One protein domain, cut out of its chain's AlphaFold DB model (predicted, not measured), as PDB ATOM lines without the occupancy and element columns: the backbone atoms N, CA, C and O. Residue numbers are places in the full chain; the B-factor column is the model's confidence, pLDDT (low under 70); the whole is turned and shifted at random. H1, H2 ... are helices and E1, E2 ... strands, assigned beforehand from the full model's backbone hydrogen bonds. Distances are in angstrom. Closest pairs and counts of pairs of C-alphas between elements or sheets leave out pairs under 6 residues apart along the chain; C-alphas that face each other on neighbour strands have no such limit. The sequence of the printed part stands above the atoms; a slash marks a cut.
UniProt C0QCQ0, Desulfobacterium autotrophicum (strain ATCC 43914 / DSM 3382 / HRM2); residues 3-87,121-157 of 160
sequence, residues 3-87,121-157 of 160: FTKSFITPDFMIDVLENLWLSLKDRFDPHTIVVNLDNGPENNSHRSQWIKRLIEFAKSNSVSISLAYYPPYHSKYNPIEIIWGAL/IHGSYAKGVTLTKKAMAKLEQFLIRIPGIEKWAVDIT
ATOM      1  N   PHE A   3       0.617   3.247 -38.059       96.19
ATOM      2  CA  PHE A   3       0.550   1.843 -37.677       96.19
ATOM      3  C   PHE A   3      -0.567   1.640 -36.664       96.19
ATOM      4  O   PHE A   3      -0.918   2.558 -35.926       96.19
ATOM      5  N   THR A   4      -1.104   0.431 -36.610       96.50
ATOM      6  CA  THR A   4      -2.049   0.009 -35.578       96.50
ATOM      7  C   THR A   4      -1.843  -1.473 -35.284       96.50
ATOM      8  O   THR A   4      -1.385  -2.224 -36.144       96.50
ATOM      9  N   LYS A   5      -2.167  -1.894 -34.057       95.62
ATOM     10  CA  LYS A   5      -2.291  -3.318 -33.693       95.62
ATOM     11  C   LYS A   5      -3.697  -3.871 -33.958       95.62
ATOM     12  O   LYS A   5      -3.931  -5.061 -33.781       95.62
ATOM     13  N   SER A   6      -4.630  -3.002 -34.335       96.38
ATOM     14  CA  SER A   6      -6.012  -3.337 -34.658       96.38
ATOM     15  C   SER A   6      -6.194  -3.462 -36.178       96.38
ATOM     16  O   SER A   6      -5.243  -3.374 -36.952       96.38
ATOM     17  N   PHE A   7      -7.420  -3.704 -36.631       95.44
ATOM     18  CA  PHE A   7      -7.734  -3.801 -38.052       95.44
ATOM     19  C   PHE A   7      -7.665  -2.441 -38.761       95.44
ATOM     20  O   PHE A   7      -8.093  -1.423 -38.219       95.44
ATOM     21  N   ILE A   8      -7.171  -2.452 -40.002       95.19
ATOM     22  CA  ILE A   8      -7.217  -1.307 -40.917       95.19
ATOM     23  C   ILE A   8      -8.637  -1.246 -41.491       95.19
ATOM     24  O   ILE A   8      -8.952  -1.953 -42.441       95.19
ATOM     25  N   THR A   9      -9.508  -0.462 -40.861       96.62
ATOM     26  CA  THR A   9     -10.917  -0.273 -41.249       96.62
ATOM     27  C   THR A   9     -11.153   1.171 -41.705       96.62
ATOM     28  O   THR A   9     -10.277   2.020 -41.503       96.62
ATOM     29  N   PRO A  10     -12.332   1.503 -42.270       96.50
ATOM     30  CA  PRO A  10     -12.735   2.887 -42.498       96.50
ATOM     31  C   PRO A  10     -12.485   3.823 -41.315       96.50
ATOM     32  O   PRO A  10     -11.951   4.912 -41.498       96.50
ATOM     33  N   ASP A  11     -12.830   3.387 -40.101       96.88
ATOM     34  CA  ASP A  11     -12.680   4.198 -38.894       96.88
ATOM     35  C   ASP A  11     -11.209   4.493 -38.594       96.88
ATOM     36  O   ASP A  11     -10.856   5.642 -38.359       96.88
ATOM     37  N   PHE A  12     -10.330   3.489 -38.698       97.38
ATOM     38  CA  PHE A  12      -8.890   3.703 -38.537       97.38
ATOM     39  C   PHE A  12      -8.341   4.693 -39.568       97.38
ATOM     40  O   PHE A  12      -7.579   5.594 -39.223       97.38
ATOM     41  N   MET A  13      -8.718   4.528 -40.838       96.94
ATOM     42  CA  MET A  13      -8.228   5.396 -41.909       96.94
ATOM     43  C   MET A  13      -8.674   6.849 -41.717       96.94
ATOM     44  O   MET A  13      -7.889   7.759 -41.988       96.94
ATOM     45  N   ILE A  14      -9.894   7.078 -41.221       97.00
ATOM     46  CA  ILE A  14     -10.396   8.432 -40.968       97.00
ATOM     47  C   ILE A  14      -9.801   9.034 -39.698       97.00
ATOM     48  O   ILE A  14      -9.403  10.191 -39.742       97.00
ATOM     49  N   ASP A  15      -9.601   8.269 -38.626       96.75
ATOM     50  CA  ASP A  15      -8.867   8.756 -37.449       96.75
ATOM     51  C   ASP A  15      -7.426   9.170 -37.818       96.75
ATOM     52  O   ASP A  15      -6.887  10.167 -37.329       96.75
ATOM     53  N   VAL A  16      -6.781   8.418 -38.719       96.62
ATOM     54  CA  VAL A  16      -5.469   8.777 -39.277       96.62
ATOM     55  C   VAL A  16      -5.545  10.065 -40.098       96.62
ATOM     56  O   VAL A  16      -4.657  10.914 -39.975       96.62
ATOM     57  N   LEU A  17      -6.586  10.225 -40.922       96.69
ATOM     58  CA  LEU A  17      -6.813  11.446 -41.693       96.69
ATOM     59  C   LEU A  17      -7.035  12.652 -40.771       96.69
ATOM     60  O   LEU A  17      -6.397  13.677 -40.979       96.69
ATOM     61  N   GLU A  18      -7.849  12.520 -39.726       96.06
ATOM     62  CA  GLU A  18      -8.083  13.546 -38.701       96.06
ATOM     63  C   GLU A  18      -6.787  13.929 -37.978       96.06
ATOM     64  O   GLU A  18      -6.482  15.112 -37.816       96.06
ATOM     65  N   ASN A  19      -5.961  12.942 -37.613       95.19
ATOM     66  CA  ASN A  19      -4.661  13.207 -37.000       95.19
ATOM     67  C   ASN A  19      -3.708  13.967 -37.936       95.19
ATOM     68  O   ASN A  19      -2.951  14.832 -37.491       95.19
ATOM     69  N   LEU A  20      -3.720  13.629 -39.228       95.38
ATOM     70  CA  LEU A  20      -2.911  14.293 -40.246       95.38
ATOM     71  C   LEU A  20      -3.434  15.703 -40.555       95.38
ATOM     72  O   LEU A  20      -2.639  16.626 -40.757       95.38
ATOM     73  N   TRP A  21      -4.755  15.871 -40.566       96.25
ATOM     74  CA  TRP A  21      -5.447  17.082 -40.984       96.25
ATOM     75  C   TRP A  21      -5.026  18.319 -40.199       96.25
ATOM     76  O   TRP A  21      -4.788  19.353 -40.816       96.25
ATOM     77  N   LEU A  22      -4.816  18.201 -38.883       92.69
ATOM     78  CA  LEU A  22      -4.351  19.313 -38.040       92.69
ATOM     79  C   LEU A  22      -3.099  19.993 -38.613       92.69
ATOM     80  O   LEU A  22      -3.008  21.214 -38.643       92.69
ATOM     81  N   SER A  23      -2.156  19.196 -39.122       93.69
ATOM     82  CA  SER A  23      -0.925  19.710 -39.735       93.69
ATOM     83  C   SER A  23      -1.101  20.172 -41.183       93.69
ATOM     84  O   SER A  23      -0.370  21.044 -41.643       93.69
ATOM     85  N   LEU A  24      -2.044  19.579 -41.925       94.94
ATOM     86  CA  LEU A  24      -2.310  19.959 -43.313       94.94
ATOM     87  C   LEU A  24      -3.057  21.287 -43.396       94.94
ATOM     88  O   LEU A  24      -2.702  22.116 -44.229       94.94
ATOM     89  N   LYS A  25      -4.052  21.488 -42.526       95.12
ATOM     90  CA  LYS A  25      -4.840  22.717 -42.458       95.12
ATOM     91  C   LYS A  25      -3.960  23.915 -42.123       95.12
ATOM     92  O   LYS A  25      -3.951  24.872 -42.880       95.12
ATOM     93  N   ASP A  26      -3.163  23.812 -41.062       95.00
ATOM     94  CA  ASP A  26      -2.240  24.876 -40.645       95.00
ATOM     95  C   ASP A  26      -1.241  25.249 -41.752       95.00
ATOM     96  O   ASP A  26      -0.953  26.416 -41.998       95.00
ATOM     97  N   ARG A  27      -0.744  24.243 -42.479       95.94
ATOM     98  CA  ARG A  27       0.304  24.448 -43.477       95.94
ATOM     99  C   ARG A  27      -0.198  24.938 -44.835       95.94
ATOM    100  O   ARG A  27       0.558  25.612 -45.534       95.94
ATOM    101  N   PHE A  28      -1.384  24.514 -45.261       96.06
ATOM    102  CA  PHE A  28      -1.842  24.698 -46.642       96.06
ATOM    103  C   PHE A  28      -3.201  25.383 -46.774       96.06
ATOM    104  O   PHE A  28      -3.518  25.793 -47.885       96.06
ATOM    105  N   ASP A  29      -3.992  25.456 -45.699       94.38
ATOM    106  CA  ASP A  29      -5.380  25.942 -45.683       94.38
ATOM    107  C   ASP A  29      -6.203  25.525 -46.926       94.38
ATOM    108  O   ASP A  29      -6.678  26.363 -47.697       94.38
ATOM    109  N   PRO A  30      -6.296  24.214 -47.224       95.44
ATOM    110  CA  PRO A  30      -6.803  23.776 -48.514       95.44
ATOM    111  C   PRO A  30      -8.332  23.825 -48.562       95.44
ATOM    112  O   PRO A  30      -9.010  23.310 -47.675       95.44
ATOM    113  N   HIS A  31      -8.874  24.312 -49.679       95.50
ATOM    114  CA  HIS A  31     -10.308  24.210 -49.962       95.50
ATOM    115  C   HIS A  31     -10.760  22.753 -50.203       95.50
ATOM    116  O   HIS A  31     -11.844  22.357 -49.762       95.50
ATOM    117  N   THR A  32      -9.932  21.965 -50.906       96.94
ATOM    118  CA  THR A  32     -10.207  20.567 -51.281       96.94
ATOM    119  C   THR A  32      -8.990  19.678 -51.034       96.94
ATOM    120  O   THR A  32      -7.870  20.035 -51.401       96.94
ATOM    121  N   ILE A  33      -9.215  18.482 -50.492       96.94
ATOM    122  CA  ILE A  33      -8.217  17.413 -50.372       96.94
ATOM    123  C   ILE A  33      -8.463  16.378 -51.468       96.94
ATOM    124  O   ILE A  33      -9.574  15.874 -51.602       96.94
ATOM    125  N   VAL A  34      -7.420  15.999 -52.205       96.81
ATOM    126  CA  VAL A  34      -7.479  14.862 -53.136       96.81
ATOM    127  C   VAL A  34      -6.877  13.629 -52.467       96.81
ATOM    128  O   VAL A  34      -5.738  13.672 -51.996       96.81
ATOM    129  N   VAL A  35      -7.626  12.525 -52.432       96.06
ATOM    130  CA  VAL A  35      -7.198  11.250 -51.843       96.06
ATOM    131  C   VAL A  35      -7.046  10.202 -52.941       96.06
ATOM    132  O   VAL A  35      -8.017   9.793 -53.570       96.06
ATOM    133  N   ASN A  36      -5.808   9.754 -53.138       95.06
ATOM    134  CA  ASN A  36      -5.412   8.736 -54.110       95.06
ATOM    135  C   ASN A  36      -5.538   7.329 -53.495       95.06
ATOM    136  O   ASN A  36      -4.848   7.028 -52.520       95.06
ATOM    137  N   LEU A  37      -6.407   6.475 -54.045       93.31
ATOM    138  CA  LEU A  37      -6.851   5.216 -53.423       93.31
ATOM    139  C   LEU A  37      -6.791   4.023 -54.388       93.31
ATOM    140  O   LEU A  37      -7.057   4.151 -55.573       93.31
ATOM    141  N   ASP A  38      -6.523   2.826 -53.877       87.94
ATOM    142  CA  ASP A  38      -6.476   1.557 -54.628       87.94
ATOM    143  C   ASP A  38      -7.851   0.870 -54.812       87.94
ATOM    144  O   ASP A  38      -7.941  -0.198 -55.416       87.94
ATOM    145  N   ASN A  39      -8.926   1.488 -54.308       89.00
ATOM    146  CA  ASN A  39     -10.311   0.990 -54.347       89.00
ATOM    147  C   ASN A  39     -10.510  -0.380 -53.668       89.00
ATOM    148  O   ASN A  39     -11.333  -1.196 -54.096       89.00
ATOM    149  N   GLY A  40      -9.744  -0.640 -52.610       89.50
ATOM    150  CA  GLY A  40      -9.821  -1.851 -51.811       89.50
ATOM    151  C   GLY A  40     -11.151  -2.049 -51.063       89.50
ATOM    152  O   GLY A  40     -12.041  -1.189 -51.022       89.50
ATOM    153  N   PRO A  41     -11.317  -3.211 -50.408       90.88
ATOM    154  CA  PRO A  41     -12.539  -3.550 -49.690       90.88
ATOM    155  C   PRO A  41     -12.826  -2.618 -48.512       90.88
ATOM    156  O   PRO A  41     -13.974  -2.570 -48.105       90.88
ATOM    157  N   GLU A  42     -11.854  -1.883 -47.981       92.62
ATOM    158  CA  GLU A  42     -12.062  -0.995 -46.828       92.62
ATOM    159  C   GLU A  42     -12.258   0.475 -47.232       92.62
ATOM    160  O   GLU A  42     -12.837   1.236 -46.467       92.62
ATOM    161  N   ASN A  43     -11.822   0.891 -48.427       92.75
ATOM    162  CA  ASN A  43     -11.823   2.302 -48.849       92.75
ATOM    163  C   ASN A  43     -12.623   2.575 -50.136       92.75
ATOM    164  O   ASN A  43     -12.640   3.709 -50.614       92.75
ATOM    165  N   ASN A  44     -13.296   1.574 -50.715       92.62
ATOM    166  CA  ASN A  44     -14.131   1.811 -51.892       92.62
ATOM    167  C   ASN A  44     -15.326   2.723 -51.583       92.62
ATOM    168  O   ASN A  44     -15.905   2.687 -50.494       92.62
ATOM    169  N   SER A  45     -15.751   3.499 -52.581       92.31
ATOM    170  CA  SER A  45     -16.826   4.496 -52.451       92.31
ATOM    171  C   SER A  45     -18.238   3.911 -52.287       92.31
ATOM    172  O   SER A  45     -19.218   4.655 -52.216       92.31
ATOM    173  N   HIS A  46     -18.364   2.582 -52.216       90.31
ATOM    174  CA  HIS A  46     -19.602   1.881 -51.871       90.31
ATOM    175  C   HIS A  46     -19.589   1.335 -50.435       90.31
ATOM    176  O   HIS A  46     -20.608   0.820 -49.964       90.31
ATOM    177  N   ARG A  47     -18.474   1.450 -49.697       94.12
ATOM    178  CA  ARG A  47     -18.452   1.148 -48.265       94.12
ATOM    179  C   ARG A  47     -19.125   2.263 -47.496       94.12
ATOM    180  O   ARG A  47     -18.624   3.378 -47.397       94.12
ATOM    181  N   SER A  48     -20.256   1.923 -46.894       95.06
ATOM    182  CA  SER A  48     -21.091   2.903 -46.217       95.06
ATOM    183  C   SER A  48     -20.410   3.551 -45.015       95.06
ATOM    184  O   SER A  48     -20.557   4.754 -44.833       95.06
ATOM    185  N   GLN A  49     -19.621   2.803 -44.235       96.88
ATOM    186  CA  GLN A  49     -18.876   3.385 -43.114       96.88
ATOM    187  C   GLN A  49     -17.768   4.335 -43.591       96.88
ATOM    188  O   GLN A  49     -17.589   5.396 -43.002       96.88
ATOM    189  N   TRP A  50     -17.076   3.996 -44.684       96.94
ATOM    190  CA  TRP A  50     -16.066   4.862 -45.304       96.94
ATOM    191  C   TRP A  50     -16.665   6.191 -45.753       96.94
ATOM    192  O   TRP A  50     -16.209   7.251 -45.335       96.94
ATOM    193  N   ILE A  51     -17.753   6.126 -46.519       96.75
ATOM    194  CA  ILE A  51     -18.463   7.317 -46.985       96.75
ATOM    195  C   ILE A  51     -19.027   8.138 -45.822       96.75
ATOM    196  O   ILE A  51     -18.852   9.353 -45.800       96.75
ATOM    197  N   LYS A  52     -19.664   7.492 -44.833       97.44
ATOM    198  CA  LYS A  52     -20.194   8.170 -43.640       97.44
ATOM    199  C   LYS A  52     -19.105   8.996 -42.958       97.44
ATOM    200  O   LYS A  52     -19.288  10.192 -42.755       97.44
ATOM    201  N   ARG A  53     -17.981   8.356 -42.632       97.81
ATOM    202  CA  ARG A  53     -16.885   8.990 -41.896       97.81
ATOM    203  C   ARG A  53     -16.201  10.091 -42.716       97.81
ATOM    204  O   ARG A  53     -15.857  11.119 -42.147       97.81
ATOM    205  N   LEU A  54     -16.065   9.932 -44.036       97.94
ATOM    206  CA  LEU A  54     -15.559  10.996 -44.914       97.94
ATOM    207  C   LEU A  54     -16.482  12.218 -44.960       97.94
ATOM    208  O   LEU A  54     -15.993  13.339 -44.889       97.94
ATOM    209  N   ILE A  55     -17.799  12.019 -45.065       97.38
ATOM    210  CA  ILE A  55     -18.771  13.123 -45.048       97.38
ATOM    211  C   ILE A  55     -18.724  13.847 -43.698       97.38
ATOM    212  O   ILE A  55     -18.714  15.075 -43.659       97.38
ATOM    213  N   GLU A  56     -18.673  13.099 -42.592       97.44
ATOM    214  CA  GLU A  56     -18.539  13.665 -41.244       97.44
ATOM    215  C   GLU A  56     -17.250  14.486 -41.111       97.44
ATOM    216  O   GLU A  56     -17.295  15.617 -40.626       97.44
ATOM    217  N   PHE A  57     -16.127  13.964 -41.613       97.88
ATOM    218  CA  PHE A  57     -14.853  14.676 -41.655       97.88
ATOM    219  C   PHE A  57     -14.929  15.954 -42.506       97.88
ATOM    220  O   PHE A  57     -14.531  17.018 -42.027       97.88
ATOM    221  N   ALA A  58     -15.459  15.868 -43.731       97.44
ATOM    222  CA  ALA A  58     -15.574  16.987 -44.668       97.44
ATOM    223  C   ALA A  58     -16.376  18.145 -44.063       97.44
ATOM    224  O   ALA A  58     -15.915  19.286 -44.045       97.44
ATOM    225  N   LYS A  59     -17.549  17.835 -43.499       96.19
ATOM    226  CA  LYS A  59     -18.441  18.826 -42.885       96.19
ATOM    227  C   LYS A  59     -17.853  19.437 -41.621       96.19
ATOM    228  O   LYS A  59     -17.863  20.653 -41.474       96.19
ATOM    229  N   SER A  60     -17.308  18.611 -40.726       96.31
ATOM    230  CA  SER A  60     -16.765  19.093 -39.443       96.31
ATOM    231  C   SER A  60     -15.570  20.027 -39.625       96.31
ATOM    232  O   SER A  60     -15.296  20.858 -38.766       96.31
ATOM    233  N   ASN A  61     -14.850  19.882 -40.739       95.88
ATOM    234  CA  ASN A  61     -13.654  20.662 -41.026       95.88
ATOM    235  C   ASN A  61     -13.863  21.750 -42.080       95.88
ATOM    236  O   ASN A  61     -12.910  22.491 -42.335       95.88
ATOM    237  N   SER A  62     -15.069  21.841 -42.654       95.69
ATOM    238  CA  SER A  62     -15.391  22.693 -43.801       95.69
ATOM    239  C   SER A  62     -14.342  22.540 -44.901       95.69
ATOM    240  O   SER A  62     -13.642  23.486 -45.238       95.69
ATOM    241  N   VAL A  63     -14.172  21.312 -45.393       97.00
ATOM    242  CA  VAL A  63     -13.215  20.980 -46.455       97.00
ATOM    243  C   VAL A  63     -13.830  19.977 -47.416       97.00
ATOM    244  O   VAL A  63     -14.433  18.989 -46.998       97.00
ATOM    245  N   SER A  64     -13.673  20.210 -48.715       97.62
ATOM    246  CA  SER A  64     -14.139  19.260 -49.727       97.62
ATOM    247  C   SER A  64     -13.136  18.123 -49.921       97.62
ATOM    248  O   SER A  64     -11.933  18.290 -49.713       97.62
ATOM    249  N   ILE A  65     -13.609  16.956 -50.347       98.06
ATOM    250  CA  ILE A  65     -12.764  15.787 -50.608       98.06
ATOM    251  C   ILE A  65     -13.033  15.290 -52.021       98.06
ATOM    252  O   ILE A  65     -14.182  15.066 -52.376       98.06
ATOM    253  N   SER A  66     -11.977  15.062 -52.793       98.06
ATOM    254  CA  SER A  66     -12.037  14.356 -54.069       98.06
ATOM    255  C   SER A  66     -11.353  13.002 -53.932       98.06
ATOM    256  O   SER A  66     -10.173  12.915 -53.585       98.06
ATOM    257  N   LEU A  67     -12.103  11.928 -54.152       97.69
ATOM    258  CA  LEU A  67     -11.611  10.558 -54.083       97.69
ATOM    259  C   LEU A  67     -11.235  10.100 -55.490       97.69
ATOM    260  O   LEU A  67     -12.110   9.914 -56.334       97.69
ATOM    261  N   ALA A  68      -9.941   9.886 -55.719       95.94
ATOM    262  CA  ALA A  68      -9.397   9.391 -56.975       95.94
ATOM    263  C   ALA A  68      -8.954   7.933 -56.806       95.94
ATOM    264  O   ALA A  68      -7.970   7.630 -56.127       95.94
ATOM    265  N   TYR A  69      -9.696   7.021 -57.423       94.88
ATOM    266  CA  TYR A  69      -9.472   5.588 -57.317       94.88
ATOM    267  C   TYR A  69      -8.747   5.038 -58.542       94.88
ATOM    268  O   TYR A  69      -9.215   5.156 -59.675       94.88
ATOM    269  N   TYR A  70      -7.640   4.347 -58.305       92.00
ATOM    270  CA  TYR A  70      -6.916   3.627 -59.340       92.00
ATOM    271  C   TYR A  70      -7.648   2.322 -59.693       92.00
ATOM    272  O   TYR A  70      -8.007   1.553 -58.796       92.00
ATOM    273  N   PRO A  71      -7.867   2.033 -60.988       88.19
ATOM    274  CA  PRO A  71      -8.437   0.763 -61.414       88.19
ATOM    275  C   PRO A  71      -7.572  -0.454 -61.039       88.19
ATOM    276  O   PRO A  71      -6.356  -0.331 -60.853       88.19
ATOM    277  N   PRO A  72      -8.158  -1.666 -60.993       86.62
ATOM    278  CA  PRO A  72      -7.417  -2.910 -60.823       86.62
ATOM    279  C   PRO A  72      -6.241  -3.001 -61.794       86.62
ATOM    280  O   PRO A  72      -6.366  -2.614 -62.955       86.62
ATOM    281  N   TYR A  73      -5.107  -3.519 -61.320       84.00
ATOM    282  CA  TYR A  73      -3.856  -3.656 -62.086       84.00
ATOM    283  C   TYR A  73      -3.192  -2.333 -62.512       84.00
ATOM    284  O   TYR A  73      -2.223  -2.341 -63.269       84.00
ATOM    285  N   HIS A  74      -3.669  -1.195 -61.996       87.00
ATOM    286  CA  HIS A  74      -3.119   0.135 -62.268       87.00
ATOM    287  C   HIS A  74      -2.518   0.792 -61.011       87.00
ATOM    288  O   HIS A  74      -2.205   1.980 -61.034       87.00
ATOM    289  N   SER A  75      -2.282   0.023 -59.936       79.50
ATOM    290  CA  SER A  75      -1.649   0.524 -58.704       79.50
ATOM    291  C   SER A  75      -0.274   1.141 -58.955       79.50
ATOM    292  O   SER A  75       0.067   2.106 -58.291       79.50
ATOM    293  N   LYS A  76       0.465   0.701 -59.987       85.19
ATOM    294  CA  LYS A  76       1.760   1.285 -60.398       85.19
ATOM    295  C   LYS A  76       1.733   2.800 -60.654       85.19
ATOM    296  O   LYS A  76       2.785   3.431 -60.660       85.19
ATOM    297  N   TYR A  77       0.556   3.374 -60.915       89.00
ATOM    298  CA  TYR A  77       0.380   4.816 -61.106       89.00
ATOM    299  C   TYR A  77       0.090   5.565 -59.800       89.00
ATOM    300  O   TYR A  77       0.106   6.796 -59.796       89.00
ATOM    301  N   ASN A  78      -0.167   4.856 -58.700       91.25
ATOM    302  CA  ASN A  78      -0.296   5.442 -57.379       91.25
ATOM    303  C   ASN A  78       1.107   5.826 -56.868       91.25
ATOM    304  O   ASN A  78       1.954   4.945 -56.694       91.25
ATOM    305  N   PRO A  79       1.384   7.117 -56.593       90.75
ATOM    306  CA  PRO A  79       2.706   7.564 -56.154       90.75
ATOM    307  C   PRO A  79       3.226   6.860 -54.895       90.75
ATOM    308  O   PRO A  79       4.439   6.816 -54.681       90.75
ATOM    309  N   ILE A  80       2.330   6.310 -54.065       91.44
ATOM    310  CA  ILE A  80       2.716   5.580 -52.856       91.44
ATOM    311  C   ILE A  80       3.518   4.308 -53.162       91.44
ATOM    312  O   ILE A  80       4.405   3.972 -52.383       91.44
ATOM    313  N   GLU A  81       3.304   3.661 -54.315       92.88
ATOM    314  CA  GLU A  81       4.041   2.444 -54.701       92.88
ATOM    315  C   GLU A  81       5.546   2.698 -54.831       92.88
ATOM    316  O   GLU A  81       6.371   1.843 -54.515       92.88
ATOM    317  N   ILE A  82       5.932   3.913 -55.226       91.94
ATOM    318  CA  ILE A  82       7.343   4.300 -55.318       91.94
ATOM    319  C   ILE A  82       7.964   4.383 -53.915       91.94
ATOM    320  O   ILE A  82       9.111   3.984 -53.706       91.94
ATOM    321  N   ILE A  83       7.200   4.883 -52.940       93.25
ATOM    322  CA  ILE A  83       7.630   4.955 -51.539       93.25
ATOM    323  C   ILE A  83       7.722   3.545 -50.949       93.25
ATOM    324  O   ILE A  83       8.676   3.260 -50.225       93.25
ATOM    325  N   TRP A  84       6.796   2.646 -51.299       92.81
ATOM    326  CA  TRP A  84       6.867   1.242 -50.894       92.81
ATOM    327  C   TRP A  84       8.113   0.543 -51.419       92.81
ATOM    328  O   TRP A  84       8.810  -0.077 -50.623       92.81
ATOM    329  N   GLY A  85       8.479   0.734 -52.688       93.88
ATOM    330  CA  GLY A  85       9.727   0.179 -53.220       93.88
ATOM    331  C   GLY A  85      10.982   0.703 -52.504       93.88
ATOM    332  O   GLY A  85      11.939  -0.041 -52.282       93.88
ATOM    333  N   ALA A  86      10.989   1.975 -52.086       93.94
ATOM    334  CA  ALA A  86      12.091   2.530 -51.295       93.94
ATOM    335  C   ALA A  86      12.169   1.912 -49.890       93.94
ATOM    336  O   ALA A  86      13.263   1.584 -49.427       93.94
ATOM    337  N   LEU A  87      11.021   1.725 -49.233       95.19
ATOM    338  CA  LEU A  87      10.943   1.073 -47.927       95.19
ATOM    339  C   LEU A  87      11.369  -0.395 -48.005       95.19
ATOM    340  O   LEU A  87      12.156  -0.841 -47.175       95.19
ATOM    341  N   ILE A 121      -1.037   4.254 -33.734       95.62
ATOM    342  CA  ILE A 121      -2.389   4.551 -33.276       95.62
ATOM    343  C   ILE A 121      -2.862   3.376 -32.424       95.62
ATOM    344  O   ILE A 121      -2.853   2.227 -32.865       95.62
ATOM    345  N   HIS A 122      -3.269   3.675 -31.194       93.31
ATOM    346  CA  HIS A 122      -3.667   2.679 -30.195       93.31
ATOM    347  C   HIS A 122      -5.188   2.460 -30.124       93.31
ATOM    348  O   HIS A 122      -5.676   1.809 -29.202       93.31
ATOM    349  N   GLY A 123      -5.937   2.995 -31.093       92.88
ATOM    350  CA  GLY A 123      -7.378   2.794 -31.209       92.88
ATOM    351  C   GLY A 123      -7.752   1.333 -31.483       92.88
ATOM    352  O   GLY A 123      -6.996   0.579 -32.101       92.88
ATOM    353  N   SER A 124      -8.939   0.944 -31.012       94.94
ATOM    354  CA  SER A 124      -9.546  -0.362 -31.280       94.94
ATOM    355  C   SER A 124     -10.620  -0.206 -32.351       94.94
ATOM    356  O   SER A 124     -11.529   0.605 -32.202       94.94
ATOM    357  N   TYR A 125     -10.525  -0.993 -33.418       95.88
ATOM    358  CA  TYR A 125     -11.350  -0.857 -34.618       95.88
ATOM    359  C   TYR A 125     -12.012  -2.189 -34.957       95.88
ATOM    360  O   TYR A 125     -11.322  -3.170 -35.231       95.88
ATOM    361  N   ALA A 126     -13.343  -2.232 -34.949       94.19
ATOM    362  CA  ALA A 126     -14.105  -3.439 -35.255       94.19
ATOM    363  C   ALA A 126     -14.289  -3.632 -36.770       94.19
ATOM    364  O   ALA A 126     -14.487  -2.672 -37.514       94.19
ATOM    365  N   LYS A 127     -14.277  -4.888 -37.232       94.00
ATOM    366  CA  LYS A 127     -14.646  -5.231 -38.616       94.00
ATOM    367  C   LYS A 127     -16.162  -5.264 -38.791       94.00
ATOM    368  O   LYS A 127     -16.902  -5.490 -37.841       94.00
ATOM    369  N   GLY A 128     -16.613  -5.129 -40.038       92.00
ATOM    370  CA  GLY A 128     -18.012  -5.367 -40.408       92.00
ATOM    371  C   GLY A 128     -18.979  -4.246 -40.021       92.00
ATOM    372  O   GLY A 128     -20.189  -4.419 -40.161       92.00
ATOM    373  N   VAL A 129     -18.469  -3.094 -39.580       93.75
ATOM    374  CA  VAL A 129     -19.288  -1.901 -39.351       93.75
ATOM    375  C   VAL A 129     -19.869  -1.446 -40.689       93.75
ATOM    376  O   VAL A 129     -19.144  -1.084 -41.616       93.75
ATOM    377  N   THR A 130     -21.192  -1.506 -40.804       94.25
ATOM    378  CA  THR A 130     -21.920  -1.118 -42.013       94.25
ATOM    379  C   THR A 130     -23.206  -0.398 -41.645       94.25
ATOM    380  O   THR A 130     -23.830  -0.673 -40.620       94.25
ATOM    381  N   LEU A 131     -23.618   0.533 -42.497       93.00
ATOM    382  CA  LEU A 131     -24.909   1.195 -42.381       93.00
ATOM    383  C   LEU A 131     -25.983   0.431 -43.157       93.00
ATOM    384  O   LEU A 131     -25.713  -0.242 -44.155       93.00
ATOM    385  N   THR A 132     -27.237   0.636 -42.752       94.56
ATOM    386  CA  THR A 132     -28.402   0.182 -43.516       94.56
ATOM    387  C   THR A 132     -28.480   0.877 -44.879       94.56
ATOM    388  O   THR A 132     -28.044   2.020 -45.042       94.56
ATOM    389  N   LYS A 133     -29.127   0.230 -45.859       92.31
ATOM    390  CA  LYS A 133     -29.360   0.816 -47.194       92.31
ATOM    391  C   LYS A 133     -30.079   2.167 -47.127       92.31
ATOM    392  O   LYS A 133     -29.727   3.083 -47.859       92.31
ATOM    393  N   LYS A 134     -31.046   2.313 -46.211       94.69
ATOM    394  CA  LYS A 134     -31.787   3.568 -45.999       94.69
ATOM    395  C   LYS A 134     -30.878   4.694 -45.505       94.69
ATOM    396  O   LYS A 134     -31.034   5.828 -45.939       94.69
ATOM    397  N   ALA A 135     -29.950   4.392 -44.597       94.06
ATOM    398  CA  ALA A 135     -28.987   5.377 -44.122       94.06
ATOM    399  C   ALA A 135     -27.978   5.742 -45.222       94.06
ATOM    400  O   ALA A 135     -27.725   6.922 -45.428       94.06
ATOM    401  N   MET A 136     -27.489   4.760 -45.988       93.38
ATOM    402  CA  MET A 136     -26.587   5.016 -47.115       93.38
ATOM    403  C   MET A 136     -27.238   5.874 -48.211       93.38
ATOM    404  O   MET A 136     -26.620   6.813 -48.692       93.38
ATOM    405  N   ALA A 137     -28.506   5.623 -48.554       93.25
ATOM    406  CA  ALA A 137     -29.226   6.423 -49.550       93.25
ATOM    407  C   ALA A 137     -29.313   7.913 -49.168       93.25
ATOM    408  O   ALA A 137     -29.267   8.776 -50.037       93.25
ATOM    409  N   LYS A 138     -29.387   8.224 -47.867       93.62
ATOM    410  CA  LYS A 138     -29.326   9.610 -47.376       93.62
ATOM    411  C   LYS A 138     -27.932  10.221 -47.476       93.62
ATOM    412  O   LYS A 138     -27.822  11.438 -47.478       93.62
ATOM    413  N   LEU A 139     -26.877   9.413 -47.481       92.81
ATOM    414  CA  LEU A 139     -25.509   9.903 -47.632       92.81
ATOM    415  C   LEU A 139     -25.165  10.172 -49.097       92.81
ATOM    416  O   LEU A 139     -24.413  11.096 -49.377       92.81
ATOM    417  N   GLU A 140     -25.764   9.417 -50.020       92.75
ATOM    418  CA  GLU A 140     -25.525   9.543 -51.461       92.75
ATOM    419  C   GLU A 140     -25.824  10.952 -51.998       92.75
ATOM    420  O   GLU A 140     -25.147  11.408 -52.909       92.75
ATOM    421  N   GLN A 141     -26.769  11.684 -51.393       91.69
ATOM    422  CA  GLN A 141     -27.075  13.071 -51.777       91.69
ATOM    423  C   GLN A 141     -25.904  14.048 -51.559       91.69
ATOM    424  O   GLN A 141     -25.922  15.147 -52.101       91.69
ATOM    425  N   PHE A 142     -24.914  13.672 -50.742       92.69
ATOM    426  CA  PHE A 142     -23.704  14.461 -50.499       92.69
ATOM    427  C   PHE A 142     -22.530  14.025 -51.385       92.69
ATOM    428  O   PHE A 142     -21.436  14.568 -51.247       92.69
ATOM    429  N   LEU A 143     -22.734  13.025 -52.249       95.38
ATOM    430  CA  LEU A 143     -21.724  12.519 -53.165       95.38
ATOM    431  C   LEU A 143     -21.991  13.026 -54.577       95.38
ATOM    432  O   LEU A 143     -23.089  12.874 -55.110       95.38
ATOM    433  N   ILE A 144     -20.949  13.536 -55.221       97.00
ATOM    434  CA  ILE A 144     -20.952  13.828 -56.651       97.00
ATOM    435  C   ILE A 144     -20.107  12.755 -57.321       97.00
ATOM    436  O   ILE A 144     -18.881  12.752 -57.233       97.00
ATOM    437  N   ARG A 145     -20.761  11.801 -57.983       96.44
ATOM    438  CA  ARG A 145     -20.062  10.798 -58.791       96.44
ATOM    439  C   ARG A 145     -19.780  11.378 -60.166       96.44
ATOM    440  O   ARG A 145     -20.707  11.826 -60.838       96.44
ATOM    441  N   ILE A 146     -18.517  11.366 -60.578       96.56
ATOM    442  CA  ILE A 146     -18.117  11.981 -61.843       96.56
ATOM    443  C   ILE A 146     -18.673  11.161 -63.019       96.56
ATOM    444  O   ILE A 146     -18.366   9.967 -63.107       96.56
ATOM    445  N   PRO A 147     -19.463  11.768 -63.929       96.56
ATOM    446  CA  PRO A 147     -20.070  11.046 -65.042       96.56
ATOM    447  C   PRO A 147     -19.042  10.323 -65.922       96.56
ATOM    448  O   PRO A 147     -18.008  10.885 -66.282       96.56
ATOM    449  N   GLY A 148     -19.330   9.070 -66.273       96.38
ATOM    450  CA  GLY A 148     -18.471   8.201 -67.083       96.38
ATOM    451  C   GLY A 148     -17.355   7.486 -66.311       96.38
ATOM    452  O   GLY A 148     -16.792   6.517 -66.823       96.38
ATOM    453  N   ILE A 149     -17.040   7.925 -65.087       94.12
ATOM    454  CA  ILE A 149     -16.054   7.295 -64.194       94.12
ATOM    455  C   ILE A 149     -16.551   7.257 -62.739       94.12
ATOM    456  O   ILE A 149     -15.770   7.363 -61.798       94.12
ATOM    457  N   GLU A 150     -17.848   7.039 -62.534       94.31
ATOM    458  CA  GLU A 150     -18.561   7.149 -61.249       94.31
ATOM    459  C   GLU A 150     -18.020   6.203 -60.167       94.31
ATOM    460  O   GLU A 150     -18.156   6.440 -58.962       94.31
ATOM    461  N   LYS A 151     -17.430   5.090 -60.609       91.31
ATOM    462  CA  LYS A 151     -16.762   4.104 -59.756       91.31
ATOM    463  C   LYS A 151     -15.381   4.575 -59.294       91.31
ATOM    464  O   LYS A 151     -14.901   4.109 -58.261       91.31
ATOM    465  N   TRP A 152     -14.739   5.438 -60.077       93.75
ATOM    466  CA  TRP A 152     -13.331   5.792 -59.934       93.75
ATOM    467  C   TRP A 152     -13.093   7.220 -59.443       93.75
ATOM    468  O   TRP A 152     -12.010   7.506 -58.945       93.75
ATOM    469  N   ALA A 153     -14.087   8.100 -59.553       96.69
ATOM    470  CA  ALA A 153     -13.996   9.471 -59.080       96.69
ATOM    471  C   ALA A 153     -15.292   9.898 -58.382       96.69
ATOM    472  O   ALA A 153     -16.388   9.801 -58.947       96.69
ATOM    473  N   VAL A 154     -15.151  10.340 -57.131       97.69
ATOM    474  CA  VAL A 154     -16.261  10.785 -56.283       97.69
ATOM    475  C   VAL A 154     -15.830  12.010 -55.493       97.69
ATOM    476  O   VAL A 154     -14.847  11.940 -54.757       97.69
ATOM    477  N   ASP A 155     -16.599  13.087 -55.588       97.94
ATOM    478  CA  ASP A 155     -16.405  14.285 -54.780       97.94
ATOM    479  C   ASP A 155     -17.408  14.335 -53.620       97.94
ATOM    480  O   ASP A 155     -18.547  13.873 -53.720       97.94
ATOM    481  N   ILE A 156     -16.957  14.901 -52.505       97.44
ATOM    482  CA  ILE A 156     -17.717  15.135 -51.280       97.44
ATOM    483  C   ILE A 156     -17.565  16.611 -50.933       97.44
ATOM    484  O   ILE A 156     -16.456  17.070 -50.641       97.44
ATOM    485  N   THR A 157     -18.670  17.350 -50.934       92.06
ATOM    486  CA  THR A 157     -18.656  18.775 -50.587       92.06
ATOM    487  C   THR A 157     -18.711  18.946 -49.069       92.06
ATOM    488  O   THR A 157     -19.606  18.418 -48.406       92.06
TER     489      THR A 157
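This is residues 3 to 87 and 121 to 157 of the 160 residues of a protein of Desulfobacterium autotrophicum (strain ATCC 43914 / DSM 3382 / HRM2) (UniProt C0QCQ0). A twisted sheet of four strands has H2 packed over one face, while its other face bears no named helix; H1 and H4 lie at the two sides of H2, so that H1, H2 and H4 make a row, and residues 81 to 87 of H3 stick out from the body. The printed part has 122 residues, with four named helices and four named strands in the order H1, E1, H2, E2, H3, H4, E3, E4. The sheet, E1 E2 E4 E3, is mixed, and so is the class, helices and strands. The whole is compact, with a radius of gyration of the C-alphas of 14.7 A and spans of 43 by 36 by 33 A.

Begin with H1, residues 10 to 28, which has a kink of 39 degrees near residue 22. With residues 10 to 18 alone it touches H2, residues 48 to 61, the same way at a shallow tilt of 24 degrees; the closest C-alphas, of Pro 10 and Trp 50, are 4.8 A apart. E1, residues 32 to 37, and E2, residues 64 to 69, are parallel, with N 35 and O 66 within hydrogen-bond range at 2.8 A; E1, H2 and E2 form a strand-helix-strand unit, parallel neighbour strands with a helix between, its crossover right-handed. H3, residues 80 to 87, touches no helix. H4, residues 133 to 140, touches H2 at a steep tilt of 39 degrees, the C-alphas of Ser 48 and Met 136 closest at 6.0 A. E3, residues 143 to 145, and E4, residues 153 to 156, form an antiparallel hairpin, with N 144 and O 155 at 2.9 A; E2 and E4 are antiparallel, with N 67 and O 154 at 2.8 A. H2 is on the sheet in two layers, a helix on one face, at a height of 9.0 A. In H2, H3 and H4 every O i to N i+4 pair is within hydrogen-bond range; in H1, 12 of 15 are.

Find C-alpha 10 at (-12.735, 2.887, -42.498), where H1 begins its 24.7 A; H2 spans 19.9 A, E1 15.9 A and E2 16.3 A. E4 ends at C-alpha 156, at (-17.717, 15.135, -51.280).

The C-alphas of Ala 86 and Lys 134 are farthest apart, 44.2 A. Residues 88 to 120 are not printed, and C-alphas 87 and 121 are 20.1 A apart across the cut. Of the links printed whole, none is long. No printed residue is under 70 in pLDDT.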